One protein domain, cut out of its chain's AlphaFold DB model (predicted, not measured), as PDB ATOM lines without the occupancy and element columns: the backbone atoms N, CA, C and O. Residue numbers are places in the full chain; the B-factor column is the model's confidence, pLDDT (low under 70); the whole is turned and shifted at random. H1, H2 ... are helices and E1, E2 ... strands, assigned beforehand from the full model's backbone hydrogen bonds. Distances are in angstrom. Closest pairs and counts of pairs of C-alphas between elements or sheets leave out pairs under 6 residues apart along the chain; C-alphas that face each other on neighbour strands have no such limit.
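What this domain is: This is residues 1 to 120 of the 120 residues of an uncharacterized protein of Mycoplasma suis (strain Illinois) (UniProt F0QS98). A small closed barrel of six antiparallel strands has one long helix, H1, as a handle, of which residues 2 to 17 stick out free. The long strands E1 and E6 pair side by side from the barrel to the inner end of H1, where the short H3 packs on it, while H2 packs on the outside of the barrel. The 120 printed residues include three named helices and six named strands in the order H1 E1 E2 H2 E3 E4 E5 E6 H3, class mixed. The whole is extended, with a radius of gyration of the C-alphas of 21.4 A, and is a rod spanning 80 by 29 by 20 A.

Where its parts are: The barrel's strands are E1, residues 25 to 36, 33.8 A long; E2, residues 43 to 48; E3, residues 62 to 67; E4, residues 71 to 83, 29.4 A; E5, residues 86 to 91; and E6, residues 102 to 113, 32.7 A. H1 is residues 2 to 23, 31.7 A, from C-alpha 2 at (162.708, 205.043, 269.275) to C-alpha 23 at (131.784, 208.566, 275.249). H2 is residues 49 to 55, and H3 is residues 114 to 118, ending with C-alpha 118 at (128.461, 205.829, 261.969).

How they stand to each other: Round the closed barrel run E1 E2 E5 E4 E3 E6 and back to E1. E6 and E1 are antiparallel at 160 degrees, with N 32 and O 105 2.8 A apart. In the hairpin E1 and E2, N 35 and O 44 are 2.9 A apart; between E2 and E5, N 47 and O 87 are 2.8 A apart. E3, E4 and E5 form a meander, each strand the antiparallel neighbour of the one before; with E6, whose antiparallel neighbour is E3, they form a Greek key. E4 bends by 80 degrees at residue 78, pairing with E3 over residues 71 to 76, N 73 and O 65 at 2.7 A, and with E5 over residues 77 to 83, N 88 and O 81 at 2.8 A. Between the antiparallel neighbours E3 and E6, N 66 and O 106 are within hydrogen-bond range at 2.7 A. H2 lies outside the barrel, over E2, at a height over the sheet of 5.4 A. H1 touches H3 with residues 21 to 23 alone, the closest C-alphas being those of Gly 21 and Phe 114, 5.2 A. H1 and H2 are apart. In H2 and H3 every O i to N i+4 pair is within hydrogen-bond range; in H1, 17 of 18.

The domain as a whole: The two farthest C-alphas, of Met 1 and Val 39, are 79.8 A apart. The printed part has no cut, and no link is long. Mean pLDDT of the printed part is 86.3; residues 1, 38 to 40, 69, 94 to 100 and 120 are under 70.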
ATOM      1  N   MET A   1     165.647 201.985 269.866       63.59
ATOM      2  CA  MET A   1     164.792 202.281 271.037       63.59
ATOM      3  C   MET A   1     163.563 203.096 270.623       63.59
ATOM      4  O   MET A   1     162.461 202.607 270.825       63.59
ATOM      5  N   PHE A   2     163.753 204.177 269.856       74.38
ATOM      6  CA  PHE A   2     162.708 205.043 269.275       74.38
ATOM      7  C   PHE A   2     161.487 204.372 268.616       74.38
ATOM      8  O   PHE A   2     160.360 204.802 268.827       74.38
ATOM      9  N   VAL A   3     161.667 203.314 267.817       83.75
ATOM     10  CA  VAL A   3     160.542 202.692 267.085       83.75
ATOM     11  C   VAL A   3     159.491 202.112 268.042       83.75
ATOM     12  O   VAL A   3     158.297 202.272 267.814       83.75
ATOM     13  N   LYS A   4     159.921 201.493 269.150       84.44
ATOM     14  CA  LYS A   4     159.002 200.926 270.151       84.44
ATOM     15  C   LYS A   4     158.202 202.016 270.870       84.44
ATOM     16  O   LYS A   4     157.018 201.830 271.127       84.44
ATOM     17  N   GLU A   5     158.829 203.159 271.141       85.44
ATOM     18  CA  GLU A   5     158.179 204.319 271.765       85.44
ATOM     19  C   GLU A   5     157.138 204.941 270.826       85.44
ATOM     20  O   GLU A   5     156.010 205.188 271.249       85.44
ATOM     21  N   ILE A   6     157.463 205.091 269.537       88.19
ATOM     22  CA  ILE A   6     156.524 205.588 268.518       88.19
ATOM     23  C   ILE A   6     155.298 204.669 268.410       88.19
ATOM     24  O   ILE A   6     154.167 205.155 268.437       88.19
ATOM     25  N   PHE A   7     155.495 203.347 268.352       89.12
ATOM     26  CA  PHE A   7     154.379 202.394 268.328       89.12
ATOM     27  C   PHE A   7     153.534 202.454 269.603       89.12
ATOM     28  O   PHE A   7     152.307 202.399 269.520       89.12
ATOM     29  N   SER A   8     154.154 202.612 270.773       90.12
ATOM     30  CA  SER A   8     153.425 202.743 272.038       90.12
ATOM     31  C   SER A   8     152.562 204.006 272.067       90.12
ATOM     32  O   SER A   8     151.385 203.936 272.419       90.12
ATOM     33  N   ILE A   9     153.115 205.149 271.649       90.75
ATOM     34  CA  ILE A   9     152.388 206.424 271.571       90.75
ATOM     35  C   ILE A   9     151.227 206.309 270.582       90.75
ATOM     36  O   ILE A   9     150.102 206.682 270.905       90.75
ATOM     37  N   PHE A  10     151.472 205.743 269.399       90.94
ATOM     38  CA  PHE A  10     150.433 205.551 268.391       90.94
ATOM     39  C   PHE A  10     149.302 204.642 268.888       90.94
ATOM     40  O   PHE A  10     148.125 204.948 268.688       90.94
ATOM     41  N   THR A  11     149.644 203.552 269.578       91.81
ATOM     42  CA  THR A  11     148.658 202.614 270.137       91.81
ATOM     43  C   THR A  11     147.816 203.295 271.214       91.81
ATOM     44  O   THR A  11     146.592 203.184 271.206       91.81
ATOM     45  N   PHE A  12     148.453 204.062 272.101       91.19
ATOM     46  CA  PHE A  12     147.765 204.812 273.145       91.19
ATOM     47  C   PHE A  12     146.822 205.882 272.570       91.19
ATOM     48  O   PHE A  12     145.666 205.978 272.987       91.19
ATOM     49  N   LEU A  13     147.276 206.645 271.571       91.81
ATOM     50  CA  LEU A  13     146.451 207.641 270.880       91.81
ATOM     51  C   LEU A  13     145.254 206.993 270.179       91.81
ATOM     52  O   LEU A  13     144.127 207.464 270.323       91.81
ATOM     53  N   SER A  14     145.485 205.882 269.479       89.56
ATOM     54  CA  SER A  14     144.431 205.142 268.778       89.56
ATOM     55  C   SER A  14     143.381 204.606 269.750       89.56
ATOM     56  O   SER A  14     142.184 204.754 269.511       89.56
ATOM     57  N   LEU A  15     143.811 204.050 270.887       91.62
ATOM     58  CA  LEU A  15     142.907 203.559 271.927       91.62
ATOM     59  C   LEU A  15     142.092 204.700 272.550       91.62
ATOM     60  O   LEU A  15     140.886 204.568 272.775       91.62
ATOM     61  N   THR A  16     142.733 205.842 272.787       88.75
ATOM     62  CA  THR A  16     142.071 207.033 273.330       88.75
ATOM     63  C   THR A  16     141.023 207.577 272.356       88.75
ATOM     64  O   THR A  16     139.905 207.886 272.759       88.75
ATOM     65  N   PHE A  17     141.336 207.636 271.060       87.69
ATOM     66  CA  PHE A  17     140.386 208.071 270.035       87.69
ATOM     67  C   PHE A  17     139.219 207.089 269.861       87.69
ATOM     68  O   PHE A  17     138.061 207.487 269.742       87.69
ATOM     69  N   PHE A  18     139.500 205.787 269.886       88.12
ATOM     70  CA  PHE A  18     138.459 204.774 269.756       88.12
ATOM     71  C   PHE A  18     137.505 204.796 270.957       88.12
ATOM     72  O   PHE A  18     136.287 204.815 270.782       88.12
ATOM     73  N   SER A  19     138.042 204.870 272.177       88.31
ATOM     74  CA  SER A  19     137.235 204.940 273.400       88.31
ATOM     75  C   SER A  19     136.413 206.231 273.498       88.31
ATOM     76  O   SER A  19     135.238 206.181 273.874       88.31
ATOM     77  N   SER A  20     136.964 207.377 273.084       89.31
ATOM     78  CA  SER A  20     136.240 208.653 273.119       89.31
ATOM     79  C   SER A  20     135.004 208.659 272.214       89.31
ATOM     80  O   SER A  20     133.974 209.212 272.599       89.31
ATOM     81  N   GLY A  21     135.022 207.961 271.074       86.69
ATOM     82  CA  GLY A  21     133.840 207.840 270.213       86.69
ATOM     83  C   GLY A  21     132.665 207.065 270.839       86.69
ATOM     84  O   GLY A  21     131.523 207.245 270.411       86.69
ATOM     85  N   PHE A  22     132.891 206.259 271.885       87.25
ATOM     86  CA  PHE A  22     131.801 205.689 272.695       87.25
ATOM     87  C   PHE A  22     131.284 206.665 273.758       87.25
ATOM     88  O   PHE A  22     130.092 206.651 274.071       87.25
ATOM     89  N   ALA A  23     132.152 207.537 274.279       89.19
ATOM     90  CA  ALA A  23     131.784 208.566 275.249       89.19
ATOM     91  C   ALA A  23     130.992 209.722 274.609       89.19
ATOM     92  O   ALA A  23     130.079 210.274 275.228       89.19
ATOM     93  N   ILE A  24     131.308 210.079 273.361       89.50
ATOM     94  CA  ILE A  24     130.641 211.162 272.636       89.50
ATOM     95  C   ILE A  24     129.257 210.697 272.176       89.50
ATOM     96  O   ILE A  24     129.115 209.865 271.278       89.50
ATOM     97  N   LYS A  25     128.216 211.280 272.775       90.44
ATOM     98  CA  LYS A  25     126.821 211.060 272.389       90.44
ATOM     99  C   LYS A  25     126.395 212.035 271.293       90.44
ATOM    100  O   LYS A  25     126.446 213.249 271.468       90.44
ATOM    101  N   VAL A  26     125.904 211.498 270.183       90.56
ATOM    102  CA  VAL A  26     125.332 212.243 269.057       90.56
ATOM    103  C   VAL A  26     123.809 212.168 269.140       90.56
ATOM    104  O   VAL A  26     123.232 211.110 269.406       90.56
ATOM    105  N   LYS A  27     123.136 213.305 268.950       90.31
ATOM    106  CA  LYS A  27     121.669 213.371 268.897       90.31
ATOM    107  C   LYS A  27     121.199 213.024 267.487       90.31
ATOM    108  O   LYS A  27     121.578 213.699 266.531       90.31
ATOM    109  N   LYS A  28     120.357 211.999 267.364       90.69
ATOM    110  CA  LYS A  28     119.731 211.608 266.103       90.69
ATOM    111  C   LYS A  28     118.358 212.246 265.995       90.69
ATOM    112  O   LYS A  28     117.569 212.250 266.940       90.69
ATOM    113  N   TYR A  29     118.089 212.768 264.813       91.38
ATOM    114  CA  TYR A  29     116.833 213.407 264.486       91.38
ATOM    115  C   TYR A  29     116.273 212.810 263.204       91.38
ATOM    116  O   TYR A  29     117.037 212.464 262.302       91.38
ATOM    117  N   GLU A  30     114.953 212.755 263.112       92.31
ATOM    118  CA  GLU A  30     114.236 212.339 261.913       92.31
ATOM    119  C   GLU A  30     113.404 213.496 261.372       92.31
ATOM    120  O   GLU A  30     113.030 214.415 262.106       92.31
ATOM    121  N   HIS A  31     113.164 213.468 260.065       92.44
ATOM    122  CA  HIS A  31     112.384 214.482 259.372       92.44
ATOM    123  C   HIS A  31     110.965 213.971 259.163       92.44
ATOM    124  O   HIS A  31     110.756 212.782 258.932       92.44
ATOM    125  N   ASN A  32     109.999 214.874 259.255       92.69
ATOM    126  CA  ASN A  32     108.602 214.574 258.994       92.69
ATOM    127  C   ASN A  32     107.892 215.751 258.347       92.69
ATOM    128  O   ASN A  32     108.432 216.852 258.246       92.69
ATOM    129  N   GLN A  33     106.643 215.510 257.983       90.81
ATOM    130  CA  GLN A  33     105.695 216.532 257.600       90.81
ATOM    131  C   GLN A  33     104.655 216.695 258.699       90.81
ATOM    132  O   GLN A  33     104.085 215.729 259.205       90.81
ATOM    133  N   LEU A  34     104.427 217.946 259.061       89.06
ATOM    134  CA  LEU A  34     103.329 218.363 259.900       89.06
ATOM    135  C   LEU A  34     102.199 218.794 258.973       89.06
ATOM    136  O   LEU A  34     102.350 219.749 258.210       89.06
ATOM    137  N   ILE A  35     101.103 218.039 258.998       88.44
ATOM    138  CA  ILE A  35      99.965 218.226 258.099       88.44
ATOM    139  C   ILE A  35      98.835 218.860 258.898       88.44
ATOM    140  O   ILE A  35      98.337 218.264 259.851       88.44
ATOM    141  N   VAL A  36      98.436 220.072 258.522       86.12
ATOM    142  CA  VAL A  36      97.272 220.740 259.117       86.12
ATOM    143  C   VAL A  36      96.038 220.429 258.279       86.12
ATOM    144  O   VAL A  36      95.959 220.813 257.111       86.12
ATOM    145  N   ASP A  37      95.084 219.728 258.886       76.50
ATOM    146  CA  ASP A  37      93.810 219.392 258.260       76.50
ATOM    147  C   ASP A  37      92.931 220.655 258.136       76.50
ATOM    148  O   ASP A  37      92.697 221.330 259.145       76.50
ATOM    149  N   PRO A  38      92.448 221.011 256.931       68.62
ATOM    150  CA  PRO A  38      91.631 222.209 256.704       68.62
ATOM    151  C   PRO A  38      90.302 222.209 257.460       68.62
ATOM    152  O   PRO A  38      89.817 223.281 257.819       68.62
ATOM    153  N   VAL A  39      89.692 221.034 257.642       68.25
ATOM    154  CA  VAL A  39      88.321 220.914 258.154       68.25
ATOM    155  C   VAL A  39      88.344 220.831 259.673       68.25
ATOM    156  O   VAL A  39      87.682 221.616 260.349       68.25
ATOM    157  N   ASP A  40      89.184 219.951 260.213       69.25
ATOM    158  CA  ASP A  40      89.246 219.703 261.655       69.25
ATOM    159  C   ASP A  40      90.195 220.657 262.398       69.25
ATOM    160  O   ASP A  40      90.269 220.619 263.628       69.25
ATOM    161  N   LYS A  41      90.988 221.467 261.673       73.12
ATOM    162  CA  LYS A  41      92.119 222.267 262.198       73.12
ATOM    163  C   LYS A  41      93.123 221.447 263.022       73.12
ATOM    164  O   LYS A  41      93.959 221.996 263.740       73.12
ATOM    165  N   LYS A  42      93.061 220.119 262.919       80.75
ATOM    166  CA  LYS A  42      93.934 219.187 263.624       80.75
ATOM    167  C   LYS A  42      95.276 219.122 262.922       80.75
ATOM    168  O   LYS A  42      95.363 219.066 261.698       80.75
ATOM    169  N   THR A  43      96.331 219.117 263.719       88.50
ATOM    170  CA  THR A  43      97.690 218.933 263.223       88.50
ATOM    171  C   THR A  43      98.052 217.458 263.337       88.50
ATOM    172  O   THR A  43      97.928 216.894 264.416       88.50
ATOM    173  N   LYS A  44      98.503 216.836 262.250       91.12
ATOM    174  CA  LYS A  44      98.842 215.409 262.190       91.12
ATOM    175  C   LYS A  44     100.325 215.218 261.877       91.12
ATOM    176  O   LYS A  44     100.895 215.963 261.078       91.12
ATOM    177  N   VAL A  45     100.938 214.216 262.504       93.31
ATOM    178  CA  VAL A  45     102.323 213.774 262.269       93.31
ATOM    179  C   VAL A  45     102.335 212.254 262.137       93.31
ATOM    180  O   VAL A  45     101.731 211.565 262.949       93.31
ATOM    181  N   PHE A  46     103.045 211.721 261.144       94.00
ATOM    182  CA  PHE A  46     103.068 210.283 260.859       94.00
ATOM    183  C   PHE A  46     104.419 209.671 261.203       94.00
ATOM    184  O   PHE A  46     105.418 209.941 260.545       94.00
ATOM    185  N   LEU A  47     104.477 208.836 262.228       94.50
ATOM    186  CA  LEU A  47     105.697 208.161 262.647       94.50
ATOM    187  C   LEU A  47     105.801 206.783 262.002       94.50
ATOM    188  O   LEU A  47     104.811 206.061 261.896       94.50
ATOM    189  N   THR A  48     107.017 206.385 261.628       94.12
ATOM    190  CA  THR A  48     107.284 204.972 261.334       94.12
ATOM    191  C   THR A  48     107.206 204.161 262.623       94.12
ATOM    192  O   THR A  48     107.439 204.698 263.707       94.12
ATOM    193  N   GLU A  49     106.938 202.862 262.519       93.12
ATOM    194  CA  GLU A  49     106.939 201.942 263.662       93.12
ATOM    195  C   GLU A  49     108.217 202.062 264.517       93.12
ATOM    196  O   GLU A  49     108.166 202.219 265.738       93.12
ATOM    197  N   LYS A  50     109.385 202.111 263.866       91.88
ATOM    198  CA  LYS A  50     110.680 202.268 264.542       91.88
ATOM    199  C   LYS A  50     110.786 203.595 265.297       91.88
ATOM    200  O   LYS A  50     111.313 203.619 266.409       91.88
ATOM    201  N   SER A  51     110.321 204.692 264.703       92.50
ATOM    202  CA  SER A  51     110.329 206.020 265.330       92.50
ATOM    203  C   SER A  51     109.364 206.063 266.513       92.50
ATOM    204  O   SER A  51     109.721 206.568 267.573       92.50
ATOM    205  N   TYR A  52     108.172 205.485 266.347       94.00
ATOM    206  CA  TYR A  52     107.144 205.394 267.379       94.00
ATOM    207  C   TYR A  52     107.662 204.675 268.625       94.00
ATOM    208  O   TYR A  52     107.615 205.242 269.713       94.00
ATOM    209  N   TYR A  53     108.248 203.483 268.476       92.69
ATOM    210  CA  TYR A  53     108.765 202.730 269.623       92.69
ATOM    211  C   TYR A  53     109.936 203.417 270.331       92.69
ATOM    212  O   TYR A  53     110.054 203.322 271.550       92.69
ATOM    213  N   LYS A  54     110.790 204.136 269.593       92.44
ATOM    214  CA  LYS A  54     111.896 204.895 270.195       92.44
ATOM    215  C   LYS A  54     111.423 206.124 270.957       92.44
ATOM    216  O   LYS A  54     111.947 206.415 272.027       92.44
ATOM    217  N   LEU A  55     110.455 206.843 270.395       92.31
ATOM    218  CA  LEU A  55     109.862 208.017 271.025       92.31
ATOM    219  C   LEU A  55     108.966 207.643 272.207       92.31
ATOM    220  O   LEU A  55     108.850 208.426 273.145       92.31
ATOM    221  N   ASN A  56     108.333 206.469 272.137       93.00
ATOM    222  CA  ASN A  56     107.330 205.987 273.079       93.00
ATOM    223  C   ASN A  56     106.295 207.075 273.450       93.00
ATOM    224  O   ASN A  56     106.138 207.402 274.633       93.00
ATOM    225  N   PRO A  57     105.645 207.707 272.449       92.00
ATOM    226  CA  PRO A  57     104.741 208.819 272.688       92.00
ATOM    227  C   PRO A  57     103.504 208.347 273.456       92.00
ATOM    228  O   PRO A  57     103.022 207.231 273.268       92.00
ATOM    229  N   LYS A  58     102.965 209.217 274.312       92.31
ATOM    230  CA  LYS A  58     101.737 208.954 275.071       92.31
ATOM    231  C   LYS A  58     100.703 210.034 274.796       92.31
ATOM    232  O   LYS A  58     101.053 211.200 274.609       92.31
ATOM    233  N   THR A  59      99.429 209.674 274.825       90.62
ATOM    234  CA  THR A  59      98.345 210.659 274.830       90.62
ATOM    235  C   THR A  59      98.518 211.601 276.023       90.62
ATOM    236  O   THR A  59      98.979 211.177 277.083       90.62
ATOM    237  N   LEU A  60      98.186 212.879 275.844       88.75
ATOM    238  CA  LEU A  60      98.389 213.969 276.804       88.75
ATOM    239  C   LEU A  60      99.855 214.309 277.107       88.75
ATOM    240  O   LEU A  60     100.110 215.185 277.933       88.75
ATOM    241  N   SER A  61     100.821 213.670 276.441       91.94
ATOM    242  CA  SER A  61     102.229 214.059 276.525       91.94
ATOM    243  C   SER A  61     102.619 215.015 275.405       91.94
ATOM    244  O   SER A  61     101.945 215.132 274.382       91.94
ATOM    245  N   ASP A  62     103.731 215.704 275.613       92.06
ATOM    246  CA  ASP A  62     104.246 216.690 274.681       92.06
ATOM    247  C   ASP A  62     105.108 216.052 273.587       92.06
ATOM    248  O   ASP A  62     106.129 215.415 273.858       92.06
ATOM    249  N   PHE A  63     104.746 216.307 272.335       93.12
ATOM    250  CA  PHE A  63     105.574 216.054 271.167       93.12
ATOM    251  C   PHE A  63     106.425 217.285 270.842       93.12
ATOM    252  O   PHE A  63     105.903 218.368 270.563       93.12
ATOM    253  N   LYS A  64     107.749 217.107 270.850       92.38
ATOM    254  CA  LYS A  64     108.722 218.173 270.581       92.38
ATOM    255  C   LYS A  64     109.298 218.055 269.178       92.38
ATOM    256  O   LYS A  64     109.863 217.022 268.817       92.38
ATOM    257  N   TYR A  65     109.230 219.139 268.416       91.88
ATOM    258  CA  TYR A  65     109.747 219.204 267.053       91.88
ATOM    259  C   TYR A  65     110.336 220.580 266.730       91.88
ATOM    260  O   TYR A  65     110.058 221.570 267.392       91.88
ATOM    261  N   LEU A  66     111.178 220.639 265.707       90.69
ATOM    262  CA  LEU A  66     111.836 221.838 265.201       90.69
ATOM    263  C   LEU A  66     111.280 222.149 263.813       90.69
ATOM    264  O   LEU A  66     111.235 221.264 262.958       90.69
ATOM    265  N   VAL A  67     110.914 223.406 263.579       87.62
ATOM    266  CA  VAL A  67     110.555 223.926 262.252       87.62
ATOM    267  C   VAL A  67     111.738 224.740 261.747       87.62
ATOM    268  O   VAL A  67     112.232 225.599 262.472       87.62
ATOM    269  N   LYS A  68     112.239 224.438 260.542       80.69
ATOM    270  CA  LYS A  68     113.382 225.128 259.896       80.69
ATOM    271  C   LYS A  68     114.700 225.196 260.697       80.69
ATOM    272  O   LYS A  68     115.664 225.761 260.206       80.69
ATOM    273  N   GLY A  69     114.783 224.517 261.844       67.56
ATOM    274  CA  GLY A  69     116.008 224.366 262.635       67.56
ATOM    275  C   GLY A  69     116.176 225.363 263.783       67.56
ATOM    276  O   GLY A  69     117.151 225.234 264.513       67.56
ATOM    277  N   ASP A  70     115.231 226.284 263.979       71.81
ATOM    278  CA  ASP A  70     115.454 227.432 264.864       71.81
ATOM    279  C   ASP A  70     115.024 227.167 266.315       71.81
ATOM    280  O   ASP A  70     115.836 227.225 267.235       71.81
ATOM    281  N   ILE A  71     113.740 226.861 266.540       80.94
ATOM    282  CA  ILE A  71     113.145 226.847 267.886       80.94
ATOM    283  C   ILE A  71     112.370 225.543 268.107       80.94
ATOM    284  O   ILE A  71     111.533 225.186 267.270       80.94
ATOM    285  N   PRO A  72     112.629 224.803 269.206       86.12
ATOM    286  CA  PRO A  72     111.858 223.614 269.534       86.12
ATOM    287  C   PRO A  72     110.445 224.017 269.958       86.12
ATOM    288  O   PRO A  72     110.247 224.706 270.957       86.12
ATOM    289  N   ILE A  73     109.463 223.553 269.200       88.94
ATOM    290  CA  ILE A  73     108.040 223.692 269.479       88.94
ATOM    291  C   ILE A  73     107.582 222.430 270.211       88.94
ATOM    292  O   ILE A  73     107.904 221.314 269.801       88.94
ATOM    293  N   SER A  74     106.836 222.612 271.298       89.81
ATOM    294  CA  SER A  74     106.193 221.535 272.057       89.81
ATOM    295  C   SER A  74     104.691 221.612 271.823       89.81
ATOM    296  O   SER A  74     104.105 222.679 272.000       89.81
ATOM    297  N   LYS A  75     104.067 220.509 271.407       89.88
ATOM    298  CA  LYS A  75     102.608 220.410 271.280       89.88
ATOM    299  C   LYS A  75     102.098 219.155 271.951       89.88
ATOM    300  O   LYS A  75     102.725 218.106 271.855       89.88
ATOM    301  N   ASN A  76     100.934 219.255 272.572       91.94
ATOM    302  CA  ASN A  76     100.330 218.125 273.247       91.94
ATOM    303  C   ASN A  76      99.760 217.120 272.236       91.94
ATOM    304  O   ASN A  76      99.178 217.513 271.223       91.94
ATOM    305  N   ILE A  77      99.927 215.830 272.515       93.94
ATOM    306  CA  ILE A  77      99.366 214.737 271.721       93.94
ATOM    307  C   ILE A  77      97.945 214.470 272.212       93.94
ATOM    308  O   ILE A  77      97.749 213.934 273.302       93.94
ATOM    309  N   SER A  78      96.950 214.809 271.400       92.00
ATOM    310  CA  SER A  78      95.547 214.558 271.728       92.00
ATOM    311  C   SER A  78      95.124 213.122 271.436       92.00
ATOM    312  O   SER A  78      94.290 212.579 272.152       92.00
ATOM    313  N   GLU A  79      95.696 212.498 270.406       93.69
ATOM    314  CA  GLU A  79      95.314 211.157 269.968       93.69
ATOM    315  C   GLU A  79      96.475 210.451 269.260       93.69
ATOM    316  O   GLU A  79      97.309 211.086 268.611       93.69
ATOM    317  N   ILE A  80      96.510 209.124 269.384       94.44
ATOM    318  CA  ILE A  80      97.467 208.242 268.716       94.44
ATOM    319  C   ILE A  80      96.668 207.143 268.026       94.44
ATOM    320  O   ILE A  80      95.945 206.404 268.688       94.44
ATOM    321  N   THR A  81      96.805 207.018 266.708       94.94
ATOM    322  CA  THR A  81      96.109 205.995 265.914       94.94
ATOM    323  C   THR A  81      97.102 205.230 265.051       94.94
ATOM    324  O   THR A  81      97.953 205.829 264.399       94.94
ATOM    325  N   GLN A  82      96.988 203.905 264.991       94.25
ATOM    326  CA  GLN A  82      97.771 203.100 264.055       94.25
ATOM    327  C   GLN A  82      97.062 203.029 262.695       94.25
ATOM    328  O   GLN A  82      95.898 202.643 262.612       94.25
ATOM    329  N   LYS A  83      97.771 203.383 261.619       92.00
ATOM    330  CA  LYS A  83      97.306 203.298 260.228       92.00
ATOM    331  C   LYS A  83      98.281 202.448 259.417       92.00
ATOM    332  O   LYS A  83      99.248 202.950 258.845       92.00
ATOM    333  N   GLY A  84      98.031 201.140 259.385       90.50
ATOM    334  CA  GLY A  84      98.936 200.173 258.759       90.50
ATOM    335  C   GLY A  84     100.308 200.178 259.441       90.50
ATOM    336  O   GLY A  84     100.398 199.949 260.646       90.50
ATOM    337  N   ASN A  85     101.358 200.487 258.674       90.88
ATOM    338  CA  ASN A  85     102.754 200.502 259.145       90.88
ATOM    339  C   ASN A  85     103.192 201.853 259.748       90.88
ATOM    340  O   ASN A  85     104.371 202.045 260.056       90.88
ATOM    341  N   LEU A  86     102.268 202.809 259.869       93.44
ATOM    342  CA  LEU A  86     102.527 204.140 260.411       93.44
ATOM    343  C   LEU A  86     101.654 204.407 261.637       93.44
ATOM    344  O   LEU A  86     100.524 203.931 261.738       93.44
ATOM    345  N   TYR A  87     102.172 205.227 262.542       95.50
ATOM    346  CA  TYR A  87     101.442 205.758 263.687       95.50
ATOM    347  C   TYR A  87     101.134 207.232 263.441       95.50
ATOM    348  O   TYR A  87     102.040 208.049 263.295       95.50
ATOM    349  N   GLU A  88      99.855 207.577 263.385       94.75
ATOM    350  CA  GLU A  88      99.380 208.952 263.297       94.75
ATOM    351  C   GLU A  88      99.282 209.540 264.706       94.75
ATOM    352  O   GLU A  88      98.551 209.031 265.558       94.75
ATOM    353  N   LEU A  89     100.023 210.618 264.943       94.50
ATOM    354  CA  LEU A  89      99.880 211.473 266.110       94.50
ATOM    355  C   LEU A  89      99.034 212.681 265.730       94.50
ATOM    356  O   LEU A  89      99.428 213.473 264.868       94.50
ATOM    357  N   THR A  90      97.914 212.856 266.418       93.25
ATOM    358  CA  THR A  90      97.147 214.096 266.372       93.25
ATOM    359  C   THR A  90      97.659 215.012 267.474       93.25
ATOM    360  O   THR A  90      97.689 214.646 268.648       93.25
ATOM    361  N   LEU A  91      98.083 216.209 267.089       91.00
ATOM    362  CA  LEU A  91      98.548 217.255 267.985       91.00
ATOM    363  C   LEU A  91      97.438 218.283 268.197       91.00
ATOM    364  O   LEU A  91      96.647 218.563 267.287       91.00
ATOM    365  N   THR A  92      97.412 218.884 269.384       83.94
ATOM    366  CA  THR A  92      96.488 219.978 269.676       83.94
ATOM    367  C   THR A  92      96.679 221.141 268.692       83.94
ATOM    368  O   THR A  92      97.810 221.454 268.289       83.94
ATOM    369  N   PRO A  93      95.572 221.762 268.241       71.31
ATOM    370  CA  PRO A  93      95.628 222.855 267.281       71.31
ATOM    371  C   PRO A  93      96.434 224.022 267.858       71.31
ATOM    372  O   PRO A  93      96.289 224.385 269.020       71.31
ATOM    373  N   SER A  94      97.296 224.610 267.027       63.56
ATOM    374  CA  SER A  94      97.931 225.892 267.338       63.56
ATOM    375  C   SER A  94      97.035 226.992 266.794       63.56
ATOM    376  O   SER A  94      96.701 226.962 265.609       63.56
ATOM    377  N   GLU A  95      96.677 227.959 267.636       59.59
ATOM    378  CA  GLU A  95      95.780 229.073 267.295       59.59
ATOM    379  C   GLU A  95      96.274 229.912 266.096       59.59
ATOM    380  O   GLU A  95      95.491 230.603 265.452       59.59
ATOM    381  N   ASN A  96      97.553 229.780 265.720       55.59
ATOM    382  CA  ASN A  96      98.220 230.623 264.725       55.59
ATOM    383  C   ASN A  96      98.259 230.074 263.284       55.59
ATOM    384  O   ASN A  96      98.992 230.615 262.451       55.59
ATOM    385  N   HIS A  97      97.528 229.006 262.947       52.91
ATOM    386  CA  HIS A  97      97.558 228.439 261.587       52.91
ATOM    387  C   HIS A  97      96.171 228.415 260.934       52.91
ATOM    388  O   HIS A  97      95.430 227.439 261.001       52.91
ATOM    389  N   LEU A  98      95.842 229.522 260.266       46.84
ATOM    390  CA  LEU A  98      94.742 229.632 259.308       46.84
ATOM    391  C   LEU A  98      95.205 229.085 257.945       46.84
ATOM    392  O   LEU A  98      95.902 229.777 257.208       46.84
ATOM    393  N   GLY A  99      94.829 227.845 257.616       56.03
ATOM    394  CA  GLY A  99      94.975 227.269 256.269       56.03
ATOM    395  C   GLY A  99      95.644 225.893 256.217       56.03
ATOM    396  O   GLY A  99      96.326 225.481 257.155       56.03
ATOM    397  N   GLN A 100      95.456 225.185 255.094       58.94
ATOM    398  CA  GLN A 100      96.214 223.966 254.794       58.94
ATOM    399  C   GLN A 100      97.690 224.328 254.691       58.94
ATOM    400  O   GLN A 100      98.102 225.059 253.790       58.94
ATOM    401  N   LYS A 101      98.487 223.814 255.620       76.56
ATOM    402  CA  LYS A 101      99.927 224.017 255.614       76.56
ATOM    403  C   LYS A 101     100.606 222.685 255.859       76.56
ATOM    404  O   LYS A 101     100.322 222.013 256.850       76.56
ATOM    405  N   ILE A 102     101.482 222.317 254.932       83.12
ATOM    406  CA  ILE A 102     102.432 221.225 255.109       83.12
ATOM    407  C   ILE A 102     103.745 221.877 255.520       83.12
ATOM    408  O   ILE A 102     104.332 222.642 254.754       83.12
ATOM    409  N   GLU A 103     104.193 221.605 256.739       86.94
ATOM    410  CA  GLU A 103     105.480 222.089 257.230       86.94
ATOM    411  C   GLU A 103     106.456 220.933 257.398       86.94
ATOM    412  O   GLU A 103     106.133 219.909 257.997       86.94
ATOM    413  N   LEU A 104     107.677 221.104 256.890       89.81
ATOM    414  CA  LEU A 104     108.763 220.173 257.166       89.81
ATOM    415  C   LEU A 104     109.265 220.396 258.590       89.81
ATOM    416  O   LEU A 104     109.687 221.497 258.954       89.81
ATOM    417  N   ILE A 105     109.239 219.325 259.374       91.56
ATOM    418  CA  ILE A 105     109.678 219.313 260.761       91.56
ATOM    419  C   ILE A 105     110.816 218.326 260.958       91.56
ATOM    420  O   ILE A 105     110.991 217.369 260.204       91.56
ATOM    421  N   LYS A 106     111.575 218.543 262.025       93.12
ATOM    422  CA  LYS A 106     112.614 217.638 262.498       93.12
ATOM    423  C   LYS A 106     112.387 217.352 263.975       93.12
ATOM    424  O   LYS A 106     112.221 218.282 264.754       93.12
ATOM    425  N   TYR A 107     112.393 216.092 264.384       93.12
ATOM    426  CA  TYR A 107     112.149 215.704 265.775       93.12
ATOM    427  C   TYR A 107     113.276 214.815 266.294       93.12
ATOM    428  O   TYR A 107     113.916 214.086 265.535       93.12
ATOM    429  N   PHE A 108     113.587 214.951 267.582       92.75
ATOM    430  CA  PHE A 108     114.637 214.169 268.231       92.75
ATOM    431  C   PHE A 108     114.130 212.755 268.487       92.75
ATOM    432  O   PHE A 108     113.064 212.604 269.067       92.75
ATOM    433  N   VAL A 109     114.901 211.744 268.092       92.19
ATOM    434  CA  VAL A 109     114.492 210.339 268.209       92.19
ATOM    435  C   VAL A 109     115.237 209.638 269.327       92.19
ATOM    436  O   VAL A 109     114.638 208.982 270.169       92.19
ATOM    437  N   GLU A 110     116.561 209.750 269.327       91.56
ATOM    438  CA  GLU A 110     117.413 209.067 270.293       91.56
ATOM    439  C   GLU A 110     118.795 209.715 270.333       91.56
ATOM    440  O   GLU A 110     119.189 210.463 269.434       91.56
ATOM    441  N   SER A 111     119.568 209.391 271.367       90.19
ATOM    442  CA  SER A 111     120.987 209.719 271.412       90.19
ATOM    443  C   SER A 111     121.810 208.440 271.436       90.19
ATOM    444  O   SER A 111     121.572 207.560 272.259       90.19
ATOM    445  N   LYS A 112     122.773 208.344 270.519       89.75
ATOM    446  CA  LYS A 112     123.662 207.191 270.356       89.75
ATOM    447  C   LYS A 112     125.110 207.636 270.417       89.75
ATOM    448  O   LYS A 112     125.412 208.784 270.104       89.75
ATOM    449  N   SER A 113     126.009 206.738 270.807       90.75
ATOM    450  CA  SER A 113     127.447 206.996 270.681       90.75
ATOM    451  C   SER A 113     127.814 207.288 269.226       90.75
ATOM    452  O   SER A 113     127.196 206.707 268.327       90.75
ATOM    453  N   PHE A 114     128.844 208.101 269.003       88.88
ATOM    454  CA  PHE A 114     129.346 208.436 267.672       88.88
ATOM    455  C   PHE A 114     129.546 207.192 266.793       88.88
ATOM    456  O   PHE A 114     128.968 207.122 265.708       88.88
ATOM    457  N   TRP A 115     130.248 206.167 267.293       88.50
ATOM    458  CA  TRP A 115     130.484 204.935 266.528       88.50
ATOM    459  C   TRP A 115     129.195 204.201 266.162       88.50
ATOM    460  O   TRP A 115     128.990 203.854 265.003       88.50
ATOM    461  N   SER A 116     128.276 204.028 267.116       85.81
ATOM    462  CA  SER A 116     126.973 203.408 266.835       85.81
ATOM    463  C   SER A 116     126.167 204.157 265.774       85.81
ATOM    464  O   SER A 116     125.352 203.521 265.118       85.81
ATOM    465  N   ASN A 117     126.340 205.472 265.622       83.31
ATOM    466  CA  ASN A 117     125.648 206.239 264.588       83.31
ATOM    467  C   ASN A 117     126.360 206.171 263.226       83.31
ATOM    468  O   ASN A 117     125.696 206.304 262.206       83.31
ATOM    469  N   LEU A 118     127.683 205.972 263.204       84.06
ATOM    470  CA  LEU A 118     128.461 205.829 261.969       84.06
ATOM    471  C   LEU A 118     128.200 204.485 261.273       84.06
ATOM    472  O   LEU A 118     128.216 204.416 260.050       84.06
ATOM    473  N   PHE A 119     127.961 203.429 262.053       80.38
ATOM    474  CA  PHE A 119     127.797 202.061 261.551       80.38
ATOM    475  C   PHE A 119     126.336 201.560 261.525       80.38
ATOM    476  O   PHE A 119     126.125 200.363 261.335       80.38
ATOM    477  N   SER A 120     125.333 202.428 261.745       69.44
ATOM    478  CA  SER A 120     123.893 202.073 261.698       69.44
ATOM    479  C   SER A 120     123.175 202.641 260.489       69.44
ATOM    480  O   SER A 120     122.252 201.964 259.995       69.44
TER     481      SER A 120